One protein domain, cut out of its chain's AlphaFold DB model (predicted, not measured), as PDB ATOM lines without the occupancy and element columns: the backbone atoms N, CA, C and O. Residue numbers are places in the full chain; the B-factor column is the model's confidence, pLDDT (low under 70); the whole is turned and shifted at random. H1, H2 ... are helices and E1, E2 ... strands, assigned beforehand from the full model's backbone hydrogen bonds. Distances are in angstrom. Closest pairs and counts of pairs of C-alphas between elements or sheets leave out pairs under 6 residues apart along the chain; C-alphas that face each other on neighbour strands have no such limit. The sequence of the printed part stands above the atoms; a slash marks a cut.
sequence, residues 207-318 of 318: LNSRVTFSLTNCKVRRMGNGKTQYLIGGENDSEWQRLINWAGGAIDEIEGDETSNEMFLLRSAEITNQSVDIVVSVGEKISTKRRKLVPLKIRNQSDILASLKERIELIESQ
ATOM      1  N   LEU A 207     196.000 131.830 171.174       80.94
ATOM      2  CA  LEU A 207     196.409 131.102 169.975       80.94
ATOM      3  C   LEU A 207     195.194 130.402 169.380       80.94
ATOM      4  O   LEU A 207     194.435 129.779 170.115       80.94
ATOM      5  N   ASN A 208     195.042 130.465 168.058       83.75
ATOM      6  CA  ASN A 208     193.945 129.812 167.348       83.75
ATOM      7  C   ASN A 208     194.437 128.548 166.631       83.75
ATOM      8  O   ASN A 208     195.533 128.516 166.056       83.75
ATOM      9  N   SER A 209     193.615 127.502 166.646       84.06
ATOM     10  CA  SER A 209     193.862 126.275 165.898       84.06
ATOM     11  C   SER A 209     193.730 126.522 164.398       84.06
ATOM     12  O   SER A 209     192.840 127.237 163.945       84.06
ATOM     13  N   ARG A 210     194.581 125.862 163.603       82.88
ATOM     14  CA  ARG A 210     194.396 125.785 162.142       82.88
ATOM     15  C   ARG A 210     193.238 124.855 161.765       82.88
ATOM     16  O   ARG A 210     192.630 125.014 160.713       82.88
ATOM     17  N   VAL A 211     192.946 123.881 162.627       86.56
ATOM     18  CA  VAL A 211     191.806 122.973 162.472       86.56
ATOM     19  C   VAL A 211     190.518 123.758 162.688       86.56
ATOM     20  O   VAL A 211     190.403 124.509 163.660       86.56
ATOM     21  N   THR A 212     189.562 123.558 161.787       93.31
ATOM     22  CA  THR A 212     188.218 124.128 161.871       93.31
ATOM     23  C   THR A 212     187.180 123.014 161.958       93.31
ATOM     24  O   THR A 212     187.416 121.884 161.525       93.31
ATOM     25  N   PHE A 213     186.031 123.327 162.546       94.56
ATOM     26  CA  PHE A 213     184.932 122.391 162.760       94.56
ATOM     27  C   PHE A 213     183.656 122.994 162.199       94.56
ATOM     28  O   PHE A 213     183.357 124.162 162.445       94.56
ATOM     29  N   SER A 214     182.936 122.207 161.405       95.94
ATOM     30  CA  SER A 214     181.706 122.639 160.739       95.94
ATOM     31  C   SER A 214     180.497 122.103 161.490       95.94
ATOM     32  O   SER A 214     179.985 121.043 161.155       95.94
ATOM     33  N   LEU A 215     180.072 122.829 162.512       95.25
ATOM     34  CA  LEU A 215     179.018 122.409 163.421       95.25
ATOM     35  C   LEU A 215     177.640 122.739 162.846       95.25
ATOM     36  O   LEU A 215     177.451 123.778 162.204       95.25
ATOM     37  N   THR A 216     176.677 121.862 163.092       94.81
ATOM     38  CA  THR A 216     175.319 121.950 162.551       94.81
ATOM     39  C   THR A 216     174.279 121.898 163.654       94.81
ATOM     40  O   THR A 216     174.481 121.284 164.703       94.81
ATOM     41  N   ASN A 217     173.148 122.564 163.423       93.31
ATOM     42  CA  ASN A 217     171.990 122.568 164.310       93.31
ATOM     43  C   ASN A 217     172.339 122.889 165.780       93.31
ATOM     44  O   ASN A 217     171.804 122.300 166.723       93.31
ATOM     45  N   CYS A 218     173.277 123.812 165.983       93.44
ATOM     46  CA  CYS A 218     173.775 124.167 167.301       93.44
ATOM     47  C   CYS A 218     172.867 125.193 167.975       93.44
ATOM     48  O   CYS A 218     172.355 126.105 167.329       93.44
ATOM     49  N   LYS A 219     172.691 125.096 169.291       94.00
ATOM     50  CA  LYS A 219     171.947 126.096 170.069       94.00
ATOM     51  C   LYS A 219     172.896 127.019 170.807       94.00
ATOM     52  O   LYS A 219     173.799 126.555 171.496       94.00
ATOM     53  N   VAL A 220     172.648 128.319 170.710       92.88
ATOM     54  CA  VAL A 220     173.368 129.324 171.496       92.88
ATOM     55  C   VAL A 220     172.645 129.504 172.824       92.88
ATOM     56  O   VAL A 220     171.435 129.725 172.858       92.88
ATOM     57  N   ARG A 221     173.375 129.401 173.933       91.06
ATOM     58  CA  ARG A 221     172.865 129.707 175.271       91.06
ATOM     59  C   ARG A 221     173.800 130.642 175.998       91.06
ATOM     60  O   ARG A 221     175.012 130.563 175.862       91.06
ATOM     61  N   ARG A 222     173.238 131.477 176.850       88.38
ATOM     62  CA  ARG A 222     173.992 132.363 177.727       88.38
ATOM     63  C   ARG A 222     173.826 131.881 179.158       88.38
ATOM     64  O   ARG A 222     172.706 131.644 179.603       88.38
ATOM     65  N   MET A 223     174.939 131.683 179.861       80.75
ATOM     66  CA  MET A 223     174.924 131.234 181.259       80.75
ATOM     67  C   MET A 223     175.547 132.284 182.183       80.75
ATOM     68  O   MET A 223     176.380 133.093 181.768       80.75
ATOM     69  N   GLY A 224     175.140 132.268 183.454       72.19
ATOM     70  CA  GLY A 224     175.629 133.191 184.478       72.19
ATOM     71  C   GLY A 224     175.140 134.626 184.265       72.19
ATOM     72  O   GLY A 224     173.971 134.862 183.981       72.19
ATOM     73  N   ASN A 225     176.049 135.593 184.387       71.31
ATOM     74  CA  ASN A 225     175.779 137.039 184.429       71.31
ATOM     75  C   ASN A 225     175.330 137.633 183.077       71.31
ATOM     76  O   ASN A 225     175.424 138.842 182.869       71.31
ATOM     77  N   GLY A 226     174.950 136.800 182.111       67.25
ATOM     78  CA  GLY A 226     174.540 137.248 180.789       67.25
ATOM     79  C   GLY A 226     175.684 137.632 179.838       67.25
ATOM     80  O   GLY A 226     175.415 138.144 178.751       67.25
ATOM     81  N   LYS A 227     176.949 137.426 180.226       74.50
ATOM     82  CA  LYS A 227     178.119 137.847 179.431       74.50
ATOM     83  C   LYS A 227     178.762 136.729 178.618       74.50
ATOM     84  O   LYS A 227     179.376 137.008 177.598       74.50
ATOM     85  N   THR A 228     178.628 135.482 179.056       83.81
ATOM     86  CA  THR A 228     179.276 134.343 178.400       83.81
ATOM     87  C   THR A 228     178.256 133.561 177.590       83.81
ATOM     88  O   THR A 228     177.230 133.133 178.128       83.81
ATOM     89  N   GLN A 229     178.548 133.385 176.305       90.06
ATOM     90  CA  GLN A 229     177.768 132.558 175.396       90.06
ATOM     91  C   GLN A 229     178.427 131.189 175.246       90.06
ATOM     92  O   GLN A 229     179.648 131.063 175.264       90.06
ATOM     93  N   TYR A 230     177.588 130.180 175.100       92.56
ATOM     94  CA  TYR A 230     177.940 128.782 174.962       92.56
ATOM     95  C   TYR A 230     177.226 128.224 173.740       92.56
ATOM     96  O   TYR A 230     176.052 128.528 173.501       92.56
ATOM     97  N   LEU A 231     177.931 127.401 172.981       93.44
ATOM     98  CA  LEU A 231     177.378 126.614 171.901       93.44
ATOM     99  C   LEU A 231     177.024 125.226 172.434       93.44
ATOM    100  O   LEU A 231     177.817 124.598 173.122       93.44
ATOM    101  N   ILE A 232     175.839 124.735 172.101       91.50
ATOM    102  CA  ILE A 232     175.406 123.381 172.433       91.50
ATOM    103  C   ILE A 232     175.139 122.663 171.121       91.50
ATOM    104  O   ILE A 232     174.119 122.914 170.473       91.50
ATOM    105  N   GLY A 233     176.072 121.805 170.716       89.00
ATOM    106  CA  GLY A 233     175.881 120.920 169.574       89.00
ATOM    107  C   GLY A 233     174.966 119.742 169.900       89.00
ATOM    108  O   GLY A 233     174.720 119.410 171.062       89.00
ATOM    109  N   GLY A 234     174.434 119.120 168.851       83.69
ATOM    110  CA  GLY A 234     173.652 117.896 168.982       83.69
ATOM    111  C   GLY A 234     174.538 116.689 169.290       83.69
ATOM    112  O   GLY A 234     175.644 116.575 168.769       83.69
ATOM    113  N   GLU A 235     174.027 115.740 170.077       81.81
ATOM    114  CA  GLU A 235     174.750 114.500 170.409       81.81
ATOM    115  C   GLU A 235     175.120 113.672 169.169       81.81
ATOM    116  O   GLU A 235     176.108 112.946 169.195       81.81
ATOM    117  N   ASN A 236     174.363 113.818 168.078       87.81
ATOM    118  CA  ASN A 236     174.563 113.100 166.818       87.81
ATOM    119  C   ASN A 236     175.399 113.875 165.784       87.81
ATOM    120  O   ASN A 236     175.591 113.379 164.675       87.81
ATOM    121  N   ASP A 237     175.863 115.088 166.097       90.88
ATOM    122  CA  ASP A 237     176.727 115.841 165.187       90.88
ATOM    123  C   ASP A 237     178.157 115.278 165.264       90.88
ATOM    124  O   ASP A 237     178.845 115.386 166.283       90.88
ATOM    125  N   SER A 238     178.613 114.664 164.169       92.88
ATOM    126  CA  SER A 238     179.944 114.062 164.088       92.88
ATOM    127  C   SER A 238     181.068 115.088 164.238       92.88
ATOM    128  O   SER A 238     182.115 114.767 164.798       92.88
ATOM    129  N   GLU A 239     180.871 116.323 163.767       94.25
ATOM    130  CA  GLU A 239     181.853 117.400 163.915       94.25
ATOM    131  C   GLU A 239     181.893 117.910 165.357       94.25
ATOM    132  O   GLU A 239     182.976 118.213 165.861       94.25
ATOM    133  N   TRP A 240     180.747 117.933 166.046       93.38
ATOM    134  CA  TRP A 240     180.682 118.235 167.477       93.38
ATOM    135  C   TRP A 240     181.418 117.180 168.308       93.38
ATOM    136  O   TRP A 240     182.277 117.513 169.124       93.38
ATOM    137  N   GLN A 241     181.164 115.895 168.052       91.25
ATOM    138  CA  GLN A 241     181.890 114.811 168.723       91.25
ATOM    139  C   GLN A 241     183.395 114.865 168.424       91.25
ATOM    140  O   GLN A 241     184.214 114.702 169.332       91.25
ATOM    141  N   ARG A 242     183.779 115.148 167.169       91.75
ATOM    142  CA  ARG A 242     185.185 115.327 166.779       91.75
ATOM    143  C   ARG A 242     185.835 116.474 167.547       91.75
ATOM    144  O   ARG A 242     186.954 116.308 168.016       91.75
ATOM    145  N   LEU A 243     185.146 117.605 167.691       91.75
ATOM    146  CA  LEU A 243     185.617 118.767 168.444       91.75
ATOM    147  C   LEU A 243     185.868 118.428 169.919       91.75
ATOM    148  O   LEU A 243     186.957 118.705 170.415       91.75
ATOM    149  N   ILE A 244     184.904 117.801 170.601       90.19
ATOM    150  CA  ILE A 244     185.030 117.434 172.022       90.19
ATOM    151  C   ILE A 244     186.183 116.446 172.240       90.19
ATOM    152  O   ILE A 244     187.003 116.633 173.142       90.19
ATOM    153  N   ASN A 245     186.293 115.429 171.378       88.25
ATOM    154  CA  ASN A 245     187.376 114.446 171.444       88.25
ATOM    155  C   ASN A 245     188.743 115.086 171.177       88.25
ATOM    156  O   ASN A 245     189.703 114.820 171.896       88.25
ATOM    157  N   TRP A 246     188.830 115.953 170.167       86.88
ATOM    158  CA  TRP A 246     190.070 116.633 169.799       86.88
ATOM    159  C   TRP A 246     190.524 117.630 170.874       86.88
ATOM    160  O   TRP A 246     191.706 117.711 171.194       86.88
ATOM    161  N   ALA A 247     189.585 118.356 171.482       83.69
ATOM    162  CA  ALA A 247     189.871 119.318 172.538       83.69
ATOM    163  C   ALA A 247     190.079 118.677 173.921       83.69
ATOM    164  O   ALA A 247     190.392 119.400 174.866       83.69
ATOM    165  N   GLY A 248     189.923 117.356 174.067       78.94
ATOM    166  CA  GLY A 248     190.185 116.632 175.315       78.94
ATOM    167  C   GLY A 248     189.284 117.033 176.489       78.94
ATOM    168  O   GLY A 248     189.717 116.953 177.638       78.94
ATOM    169  N   GLY A 249     188.062 117.507 176.224       78.56
ATOM    170  CA  GLY A 249     187.137 117.963 177.262       78.56
ATOM    171  C   GLY A 249     186.012 118.857 176.740       78.56
ATOM    172  O   GLY A 249     185.838 119.027 175.534       78.56
ATOM    173  N   ALA A 250     185.241 119.433 177.666       79.69
ATOM    174  CA  ALA A 250     184.166 120.361 177.337       79.69
ATOM    175  C   ALA A 250     184.733 121.680 176.786       79.69
ATOM    176  O   ALA A 250     185.467 122.388 177.476       79.69
ATOM    177  N   ILE A 251     184.380 121.990 175.539       87.00
ATOM    178  CA  ILE A 251     184.699 123.248 174.867       87.00
ATOM    179  C   ILE A 251     183.444 123.788 174.180       87.00
ATOM    180  O   ILE A 251     183.167 123.545 173.013       87.00
ATOM    181  N   ASP A 252     182.642 124.500 174.952       89.12
ATOM    182  CA  ASP A 252     181.349 125.033 174.539       89.12
ATOM    183  C   ASP A 252     181.304 126.562 174.613       89.12
ATOM    184  O   ASP A 252     180.535 127.189 173.893       89.12
ATOM    185  N   GLU A 253     182.151 127.186 175.431       92.75
ATOM    186  CA  GLU A 253     182.237 128.640 175.541       92.75
ATOM    187  C   GLU A 253     182.709 129.302 174.241       92.75
ATOM    188  O   GLU A 253     183.723 128.910 173.668       92.75
ATOM    189  N   ILE A 254     182.016 130.363 173.832       91.88
ATOM    190  CA  ILE A 254     182.315 131.152 172.637       91.88
ATOM    191  C   ILE A 254     183.135 132.393 173.015       91.88
ATOM    192  O   ILE A 254     182.811 133.106 173.968       91.88
ATOM    193  N   GLU A 255     184.180 132.674 172.242       90.00
ATOM    194  CA  GLU A 255     184.988 133.890 172.311       90.00
ATOM    195  C   GLU A 255     185.072 134.546 170.934       90.00
ATOM    196  O   GLU A 255     185.498 133.932 169.961       90.00
ATOM    197  N   GLY A 256     184.685 135.813 170.856       85.19
ATOM    198  CA  GLY A 256     184.749 136.597 169.633       85.19
ATOM    199  C   GLY A 256     184.668 138.085 169.942       85.19
ATOM    200  O   GLY A 256     184.308 138.481 171.051       85.19
ATOM    201  N   ASP A 257     185.008 138.907 168.955       85.88
ATOM    202  CA  ASP A 257     184.835 140.356 169.039       85.88
ATOM    203  C   ASP A 257     183.341 140.679 169.157       85.88
ATOM    204  O   ASP A 257     182.540 140.265 168.314       85.88
ATOM    205  N   GLU A 258     182.949 141.419 170.197       83.19
ATOM    206  CA  GLU A 258     181.552 141.784 170.441       83.19
ATOM    207  C   GLU A 258     180.921 142.532 169.260       83.19
ATOM    208  O   GLU A 258     179.703 142.437 169.068       83.19
ATOM    209  N   THR A 259     181.736 143.231 168.466       86.94
ATOM    210  CA  THR A 259     181.318 143.997 167.287       86.94
ATOM    211  C   THR A 259     181.299 143.185 165.990       86.94
ATOM    212  O   THR A 259     180.789 143.670 164.983       86.94
ATOM    213  N   SER A 260     181.792 141.940 166.006       91.50
ATOM    214  CA  SER A 260     181.781 141.072 164.824       91.50
ATOM    215  C   SER A 260     180.363 140.685 164.392       91.50
ATOM    216  O   SER A 260     179.451 140.514 165.212       91.50
ATOM    217  N   ASN A 261     180.192 140.497 163.080       92.88
ATOM    218  CA  ASN A 261     178.932 140.049 162.489       92.88
ATOM    219  C   ASN A 261     178.527 138.669 163.018       92.88
ATOM    220  O   ASN A 261     177.351 138.423 163.274       92.88
ATOM    221  N   GLU A 262     179.497 137.781 163.225       93.81
ATOM    222  CA  GLU A 262     179.288 136.440 163.756       93.81
ATOM    223  C   GLU A 262     178.683 136.509 165.160       93.81
ATOM    224  O   GLU A 262     177.652 135.891 165.420       93.81
ATOM    225  N   MET A 263     179.259 137.321 166.051       92.75
ATOM    226  CA  MET A 263     178.727 137.496 167.405       92.75
ATOM    227  C   MET A 263     177.360 138.190 167.408       92.75
ATOM    228  O   MET A 263     176.504 137.850 168.228       92.75
ATOM    229  N   PHE A 264     177.113 139.130 166.489       92.62
ATOM    230  CA  PHE A 264     175.783 139.714 166.303       92.62
ATOM    231  C   PHE A 264     174.744 138.648 165.931       92.62
ATOM    232  O   PHE A 264     173.730 138.527 166.617       92.62
ATOM    233  N   LEU A 265     175.026 137.832 164.917       93.75
ATOM    234  CA  LEU A 265     174.134 136.764 164.467       93.75
ATOM    235  C   LEU A 265     173.911 135.695 165.547       93.75
ATOM    236  O   LEU A 265     172.783 135.235 165.710       93.75
ATOM    237  N   LEU A 266     174.936 135.338 166.331       93.50
ATOM    238  CA  LEU A 266     174.782 134.426 167.475       93.50
ATOM    239  C   LEU A 266     173.825 134.988 168.530       93.50
ATOM    240  O   LEU A 266     172.986 134.253 169.047       93.50
ATOM    241  N   ARG A 267     173.917 136.289 168.839       91.94
ATOM    242  CA  ARG A 267     172.969 136.961 169.745       91.94
ATOM    243  C   ARG A 267     171.556 136.982 169.169       91.94
ATOM    244  O   ARG A 267     170.606 136.748 169.910       91.94
ATOM    245  N   SER A 268     171.402 137.239 167.871       92.12
ATOM    246  CA  SER A 268     170.093 137.195 167.211       92.12
ATOM    247  C   SER A 268     169.476 135.799 167.288       92.12
ATOM    248  O   SER A 268     168.332 135.677 167.716       92.12
ATOM    249  N   ALA A 269     170.249 134.757 166.967       92.69
ATOM    250  CA  ALA A 269     169.806 133.368 167.044       92.69
ATOM    251  C   ALA A 269     169.458 132.934 168.477       92.69
ATOM    252  O   ALA A 269     168.485 132.215 168.687       92.69
ATOM    253  N   GLU A 270     170.209 133.405 169.477       92.75
ATOM    254  CA  GLU A 270     169.895 133.203 170.896       92.75
ATOM    255  C   GLU A 270     168.509 133.779 171.244       92.75
ATOM    256  O   GLU A 270     167.681 133.095 171.846       92.75
ATOM    257  N   ILE A 271     168.228 135.021 170.829       89.62
ATOM    258  CA  ILE A 271     166.961 135.719 171.111       89.62
ATOM    259  C   ILE A 271     165.782 135.043 170.399       89.62
ATOM    260  O   ILE A 271     164.694 134.918 170.976       89.62
ATOM    261  N   THR A 272     165.978 134.602 169.155       90.00
ATOM    262  CA  THR A 272     164.958 133.886 168.373       90.00
ATOM    263  C   THR A 272     164.877 132.395 168.707       90.00
ATOM    264  O   THR A 272     163.977 131.721 168.218       90.00
ATOM    265  N   ASN A 273     165.746 131.888 169.594       89.75
ATOM    266  CA  ASN A 273     165.881 130.468 169.939       89.75
ATOM    267  C   ASN A 273     166.057 129.571 168.698       89.75
ATOM    268  O   ASN A 273     165.539 128.452 168.628       89.75
ATOM    269  N   GLN A 274     166.781 130.087 167.708       91.88
ATOM    270  CA  GLN A 274     167.020 129.424 166.440       91.88
ATOM    271  C   GLN A 274     168.323 128.631 166.482       91.88
ATOM    272  O   GLN A 274     169.292 129.003 167.146       91.88
ATOM    273  N   SER A 275     168.336 127.507 165.774       93.12
ATOM    274  CA  SER A 275     169.544 126.718 165.574       93.12
ATOM    275  C   SER A 275     170.516 127.436 164.637       93.12
ATOM    276  O   SER A 275     170.106 128.104 163.688       93.12
ATOM    277  N   VAL A 276     171.811 127.264 164.877       94.69
ATOM    278  CA  VAL A 276     172.898 127.882 164.120       94.69
ATOM    279  C   VAL A 276     173.775 126.798 163.511       94.69
ATOM    280  O   VAL A 276     174.220 125.883 164.202       94.69
ATOM    281  N   ASP A 277     174.070 126.952 162.228       95.56
ATOM    282  CA  ASP A 277     175.112 126.204 161.538       95.56
ATOM    283  C   ASP A 277     176.355 127.088 161.470       95.56
ATOM    284  O   ASP A 277     176.322 128.184 160.901       95.56
ATOM    285  N   ILE A 278     177.462 126.643 162.059       95.69
ATOM    286  CA  ILE A 278     178.627 127.493 162.303       95.69
ATOM    287  C   ILE A 278     179.943 126.776 162.025       95.69
ATOM    288  O   ILE A 278     180.131 125.607 162.342       95.69
ATOM    289  N   VAL A 279     180.888 127.509 161.447       96.19
ATOM    290  CA  VAL A 279     182.289 127.112 161.363       96.19
ATOM    291  C   VAL A 279     183.042 127.764 162.512       96.19
ATOM    292  O   VAL A 279     183.022 128.989 162.643       96.19
ATOM    293  N   VAL A 280     183.717 126.953 163.323       95.19
ATOM    294  CA  VAL A 280     184.500 127.412 164.479       95.19
ATOM    295  C   VAL A 280     185.943 126.924 164.406       95.19
ATOM    296  O   VAL A 280     186.232 125.874 163.829       95.19
ATOM    297  N   SER A 281     186.847 127.671 165.030       93.38
ATOM    298  CA  SER A 281     188.183 127.207 165.428       93.38
ATOM    299  C   SER A 281     188.301 127.174 166.950       93.38
ATOM    300  O   SER A 281     187.497 127.783 167.650       93.38
ATOM    301  N   VAL A 282     189.315 126.493 167.472       91.19
ATOM    302  CA  VAL A 282     189.609 126.448 168.907       91.19
ATOM    303  C   VAL A 282     190.670 127.488 169.246       91.19
ATOM    304  O   VAL A 282     191.797 127.409 168.762       91.19
ATOM    305  N   GLY A 283     190.309 128.452 170.088       88.56
ATOM    306  CA  GLY A 283     191.238 129.380 170.723       88.56
ATOM    307  C   GLY A 283     191.703 128.840 172.076       88.56
ATOM    308  O   GLY A 283     190.886 128.346 172.850       88.56
ATOM    309  N   GLU A 284     192.992 128.930 172.396       85.75
ATOM    310  CA  GLU A 284     193.522 128.653 173.740       85.75
ATOM    311  C   GLU A 284     194.181 129.907 174.301       85.75
ATOM    312  O   GLU A 284     195.096 130.479 173.701       85.75
ATOM    313  N   LYS A 285     193.746 130.307 175.498       83.56
ATOM    314  CA  LYS A 285     194.430 131.341 176.264       83.56
ATOM    315  C   LYS A 285     195.694 130.763 176.886       83.56
ATOM    316  O   LYS A 285     195.610 129.911 177.770       83.56
ATOM    317  N   ILE A 286     196.857 131.267 176.483       74.94
ATOM    318  CA  ILE A 286     198.166 130.708 176.859       74.94
ATOM    319  C   ILE A 286     198.359 130.675 178.378       74.94
ATOM    320  O   ILE A 286     198.814 129.669 178.920       74.94
ATOM    321  N   SER A 287     197.991 131.760 179.065       73.06
ATOM    322  CA  SER A 287     198.230 131.915 180.504       73.06
ATOM    323  C   SER A 287     197.385 130.995 181.378       73.06
ATOM    324  O   SER A 287     197.827 130.607 182.453       73.06
ATOM    325  N   THR A 288     196.174 130.643 180.939       82.12
ATOM    326  CA  THR A 288     195.243 129.829 181.737       82.12
ATOM    327  C   THR A 288     194.995 128.448 181.151       82.12
ATOM    328  O   THR A 288     194.269 127.672 181.762       82.12
ATOM    329  N   LYS A 289     195.514 128.159 179.949       80.50
ATOM    330  CA  LYS A 289     195.232 126.935 179.182       80.50
ATOM    331  C   LYS A 289     193.741 126.671 178.965       80.50
ATOM    332  O   LYS A 289     193.318 125.542 178.737       80.50
ATOM    333  N   ARG A 290     192.929 127.732 179.025       84.75
ATOM    334  CA  ARG A 290     191.478 127.646 178.834       84.75
ATOM    335  C   ARG A 290     191.189 127.703 177.344       84.75
ATOM    336  O   ARG A 290     191.664 128.619 176.671       84.75
ATOM    337  N   ARG A 291     190.409 126.739 176.868       88.69
ATOM    338  CA  ARG A 291     190.023 126.610 175.465       88.69
ATOM    339  C   ARG A 291     188.622 127.167 175.253       88.69
ATOM    340  O   ARG A 291     187.766 126.995 176.118       88.69
ATOM    341  N   LYS A 292     188.419 127.842 174.127       91.81
ATOM    342  CA  LYS A 292     187.154 128.461 173.728       91.81
ATOM    343  C   LYS A 292     186.934 128.306 172.227       91.81
ATOM    344  O   LYS A 292     187.883 128.110 171.467       91.81
ATOM    345  N   LEU A 293     185.684 128.391 171.802       93.75
ATOM    346  CA  LEU A 293     185.281 128.369 170.405       93.75
ATOM    347  C   LEU A 293     185.342 129.778 169.831       93.75
ATOM    348  O   LEU A 293     184.658 130.679 170.305       93.75
ATOM    349  N   VAL A 294     186.135 129.948 168.781       93.88
ATOM    350  CA  VAL A 294     186.215 131.192 168.020       93.88
ATOM    351  C   VAL A 294     185.346 131.038 166.773       93.88
ATOM    352  O   VAL A 294     185.653 130.186 165.927       93.88
ATOM    353  N   PRO A 295     184.248 131.802 166.648       94.31
ATOM    354  CA  PRO A 295     183.369 131.724 165.498       94.31
ATOM    355  C   PRO A 295     184.064 132.330 164.278       94.31
ATOM    356  O   PRO A 295     184.574 133.446 164.332       94.31
ATOM    357  N   LEU A 296     184.091 131.584 163.174       93.69
ATOM    358  CA  LEU A 296     184.703 132.028 161.919       93.69
ATOM    359  C   LEU A 296     183.658 132.422 160.881       93.69
ATOM    360  O   LEU A 296     183.887 133.330 160.090       93.69
ATOM    361  N   LYS A 297     182.541 131.687 160.827       95.06
ATOM    362  CA  LYS A 297     181.480 131.924 159.844       95.06
ATOM    363  C   LYS A 297     180.179 131.248 160.247       95.06
ATOM    364  O   LYS A 297     180.185 130.060 160.555       95.06
ATOM    365  N   ILE A 298     179.059 131.950 160.115       95.31
ATOM    366  CA  ILE A 298     177.715 131.371 160.244       95.31
ATOM    367  C   ILE A 298     177.163 131.046 158.856       95.31
ATOM    368  O   ILE A 298     177.187 131.880 157.951       95.31
ATOM    369  N   ARG A 299     176.709 129.807 158.665       95.12
ATOM    370  CA  ARG A 299     176.256 129.289 157.367       95.12
ATOM    371  C   ARG A 299     174.792 129.603 157.097       95.12
ATOM    372  O   ARG A 299     174.469 130.007 155.986       95.12
ATOM    373  N   ASN A 300     173.935 129.489 158.104       94.88
ATOM    374  CA  ASN A 300     172.494 129.721 157.995       94.88
ATOM    375  C   ASN A 300     172.089 131.161 158.370       94.88
ATOM    376  O   ASN A 300     171.053 131.405 158.985       94.88
ATOM    377  N   GLN A 301     172.915 132.142 157.989       93.88
ATOM    378  CA  GLN A 301     172.695 133.559 158.307       93.88
ATOM    379  C   GLN A 301     171.356 134.101 157.776       93.88
ATOM    380  O   GLN A 301     170.718 134.915 158.440       93.88
ATOM    381  N   SER A 302     170.918 133.640 156.599       93.44
ATOM    382  CA  SER A 302     169.653 134.050 155.977       93.44
ATOM    383  C   SER A 302     168.464 133.693 156.853       93.44
ATOM    384  O   SER A 302     167.559 134.503 157.030       93.44
ATOM    385  N   ASP A 303     168.502 132.500 157.433       92.81
ATOM    386  CA  ASP A 303     167.391 131.931 158.184       92.81
ATOM    387  C   ASP A 303     167.260 132.635 159.536       92.81
ATOM    388  O   ASP A 303     166.149 132.915 159.987       92.81
ATOM    389  N   ILE A 304     168.400 132.982 160.147       92.81
ATOM    390  CA  ILE A 304     168.470 133.759 161.392       92.81
ATOM    391  C   ILE A 304     167.893 135.162 161.182       92.81
ATOM    392  O   ILE A 304     167.073 135.631 161.973       92.81
ATOM    393  N   LEU A 305     168.293 135.836 160.101       93.31
ATOM    394  CA  LEU A 305     167.800 137.177 159.788       93.31
ATOM    395  C   LEU A 305     166.318 137.174 159.400       93.31
ATOM    396  O   LEU A 305     165.596 138.090 159.788       93.31
ATOM    397  N   ALA A 306     165.851 136.149 158.682       92.88
ATOM    398  CA  ALA A 306     164.440 135.999 158.337       92.88
ATOM    399  C   ALA A 306     163.564 135.855 159.592       92.88
ATOM    400  O   ALA A 306     162.573 136.569 159.723       92.88
ATOM    401  N   SER A 307     163.970 135.013 160.549       90.94
ATOM    402  CA  SER A 307     163.245 134.860 161.819       90.94
ATOM    403  C   SER A 307     163.275 136.133 162.668       90.94
ATOM    404  O   SER A 307     162.277 136.501 163.287       90.94
ATOM    405  N   LEU A 308     164.406 136.848 162.677       91.06
ATOM    406  CA  LEU A 308     164.499 138.136 163.360       91.06
ATOM    407  C   LEU A 308     163.540 139.160 162.741       91.06
ATOM    408  O   LEU A 308     162.858 139.872 163.475       91.06
ATOM    409  N   LYS A 309     163.465 139.208 161.407       92.44
ATOM    410  CA  LYS A 309     162.553 140.092 160.678       92.44
ATOM    411  C   LYS A 309     161.095 139.777 160.998       92.44
ATOM    412  O   LYS A 309     160.364 140.687 161.369       92.44
ATOM    413  N   GLU A 310     160.700 138.507 160.930       90.62
ATOM    414  CA  GLU A 310     159.348 138.056 161.291       90.62
ATOM    415  C   GLU A 310     158.984 138.485 162.720       90.62
ATOM    416  O   GLU A 310     157.894 138.991 162.979       90.62
ATOM    417  N   ARG A 311     159.928 138.363 163.657       88.06
ATOM    418  CA  ARG A 311     159.708 138.772 165.045       88.06
ATOM    419  C   ARG A 311     159.585 140.285 165.223       88.06
ATOM    420  O   ARG A 311     158.818 140.714 166.078       88.06
ATOM    421  N   ILE A 312     160.323 141.082 164.451       90.56
ATOM    422  CA  ILE A 312     160.191 142.546 164.449       90.56
ATOM    423  C   ILE A 312     158.837 142.950 163.856       90.56
ATOM    424  O   ILE A 312     158.129 143.730 164.481       90.56
ATOM    425  N   GLU A 313     158.438 142.364 162.725       92.12
ATOM    426  CA  GLU A 313     157.132 142.616 162.096       92.12
ATOM    427  C   GLU A 313     155.972 142.291 163.054       92.12
ATOM    428  O   GLU A 313     155.019 143.061 163.167       92.12
ATOM    429  N   LEU A 314     156.078 141.195 163.815       90.69
ATOM    430  CA  LEU A 314     155.104 140.852 164.854       90.69
ATOM    431  C   LEU A 314     155.019 141.910 165.963       90.69
ATOM    432  O   LEU A 314     153.921 142.194 166.433       90.69
ATOM    433  N   ILE A 315     156.146 142.496 166.375       89.75
ATOM    434  CA  ILE A 315     156.180 143.546 167.408       89.75
ATOM    435  C   ILE A 315     155.616 144.865 166.869       89.75
ATOM    436  O   ILE A 315     154.886 145.537 167.584       89.75
ATOM    437  N   GLU A 316     155.922 145.230 165.624       89.56
ATOM    438  CA  GLU A 316     155.405 146.454 164.991       89.56
ATOM    439  C   GLU A 316     153.898 146.389 164.702       89.56
ATOM    440  O   GLU A 316     153.244 147.424 164.579       89.56
ATOM    441  N   SER A 317     153.340 145.181 164.592       82.75
ATOM    442  CA  SER A 317     151.902 144.959 164.389       82.75
ATOM    443  C   SER A 317     151.049 145.036 165.667       82.75
ATOM    444  O   SER A 317     149.824 144.924 165.572       82.75
ATOM    445  N   GLN A 318     151.675 145.202 166.841       69.12
ATOM    446  CA  GLN A 318     151.024 145.330 168.155       69.12
ATOM    447  C   GLN A 318     150.956 146.785 168.618       69.12
ATOM    448  O   GLN A 318     149.910 147.142 169.206       69.12
TER     449      GLN A 318
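Overview. This is residues 207 to 318 of the 318 residues of an uncharacterized protein of Rhodocyclaceae bacterium (UniProt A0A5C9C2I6). Picture a strongly twisted and curled wall of four strands with one helix over each face: H2 on one face and H1 on the opposite face. The third helix, H3, grazes the sheet with its residues 301 to 304 and then runs away from it as an arm; residues 312 to 318, of which 312 to 316 belong to H3, stick out. The printed part has 112 residues with three named helices and four named strands, in the order E1, E2, H1, H2, E3, E4, H3; the sheet, in the order E2, E1, E3, E4, is antiparallel throughout, and the class is mixed, helices and strands. The whole is compact, with a radius of gyration of the C-alphas of 14.6 A, but its outline is elongated, 49 by 29 by 23 A, and H3 lies along the length.

Arrangement. Begin at E1, residues 207 to 223, an inner strand that bends by 123 degrees at residue 211. Its pairing is staggered: residues 219 to 223 pair with E2, residues 228 to 232, in a hairpin where N 221 and O 230 are 2.8 A apart. Residues 207 to 219 pair with E3, residues 275 to 285, antiparallel; look for N 213 and O 280, 2.9 A apart. E3 forms a hairpin with E4, residues 290 to 298, where N 283 and O 292 are 2.8 A apart. The edge strands E2 and E4 are only just apart, 8.2 A at their closest. H1, residues 238 to 246, is on the sheet at a height of 8.6 A, over E1 and E3; its closest C-alphas with E1 are those of Glu 239 and Leu 215, 5.8 A apart. On the opposite face H2, residues 261 to 272, has a height of 7.7 A over the sheet and runs along the strands, at 4 degrees to E1 on the local plane; the C-alphas of Glu 270 and Val 220 are their closest, 5.2 A apart. H3, residues 301 to 316, only grazes the sheet with residues 301 to 304. It touches H2, closest at the C-alphas of Ile 304 and Ala 269, 5.8 A, at a steep tilt of 51 degrees, the same way. In H1, H2 and H3 every O i to N i+4 pair is within hydrogen-bond range.

Along the chain. Find C-alpha 207 at (196.409, 131.102, 169.975); from there E1 runs 24.3 A to C-alpha 223. E2 follows with 13.1 A, then H1 with 11.9 A. H2 starts at C-alpha 261, at (178.932, 140.049, 162.489), and measures 16.4 A. E3 spans 27.5 A and E4 23.4 A. H3, 22.6 A long, ends at C-alpha 316, at (155.405, 146.454, 164.991).

Size, cuts and confidence. The two C-alphas farthest apart are those of Ser 287 and Ser 317, 50.8 A. The printed part has no cut and ends at the chain's last residue, 318. The link from H1 to H2, residues 247 to 260, is long; the others are tight. The mean pLDDT of the printed part is 89.0, and residues 226 and 318 are under 70.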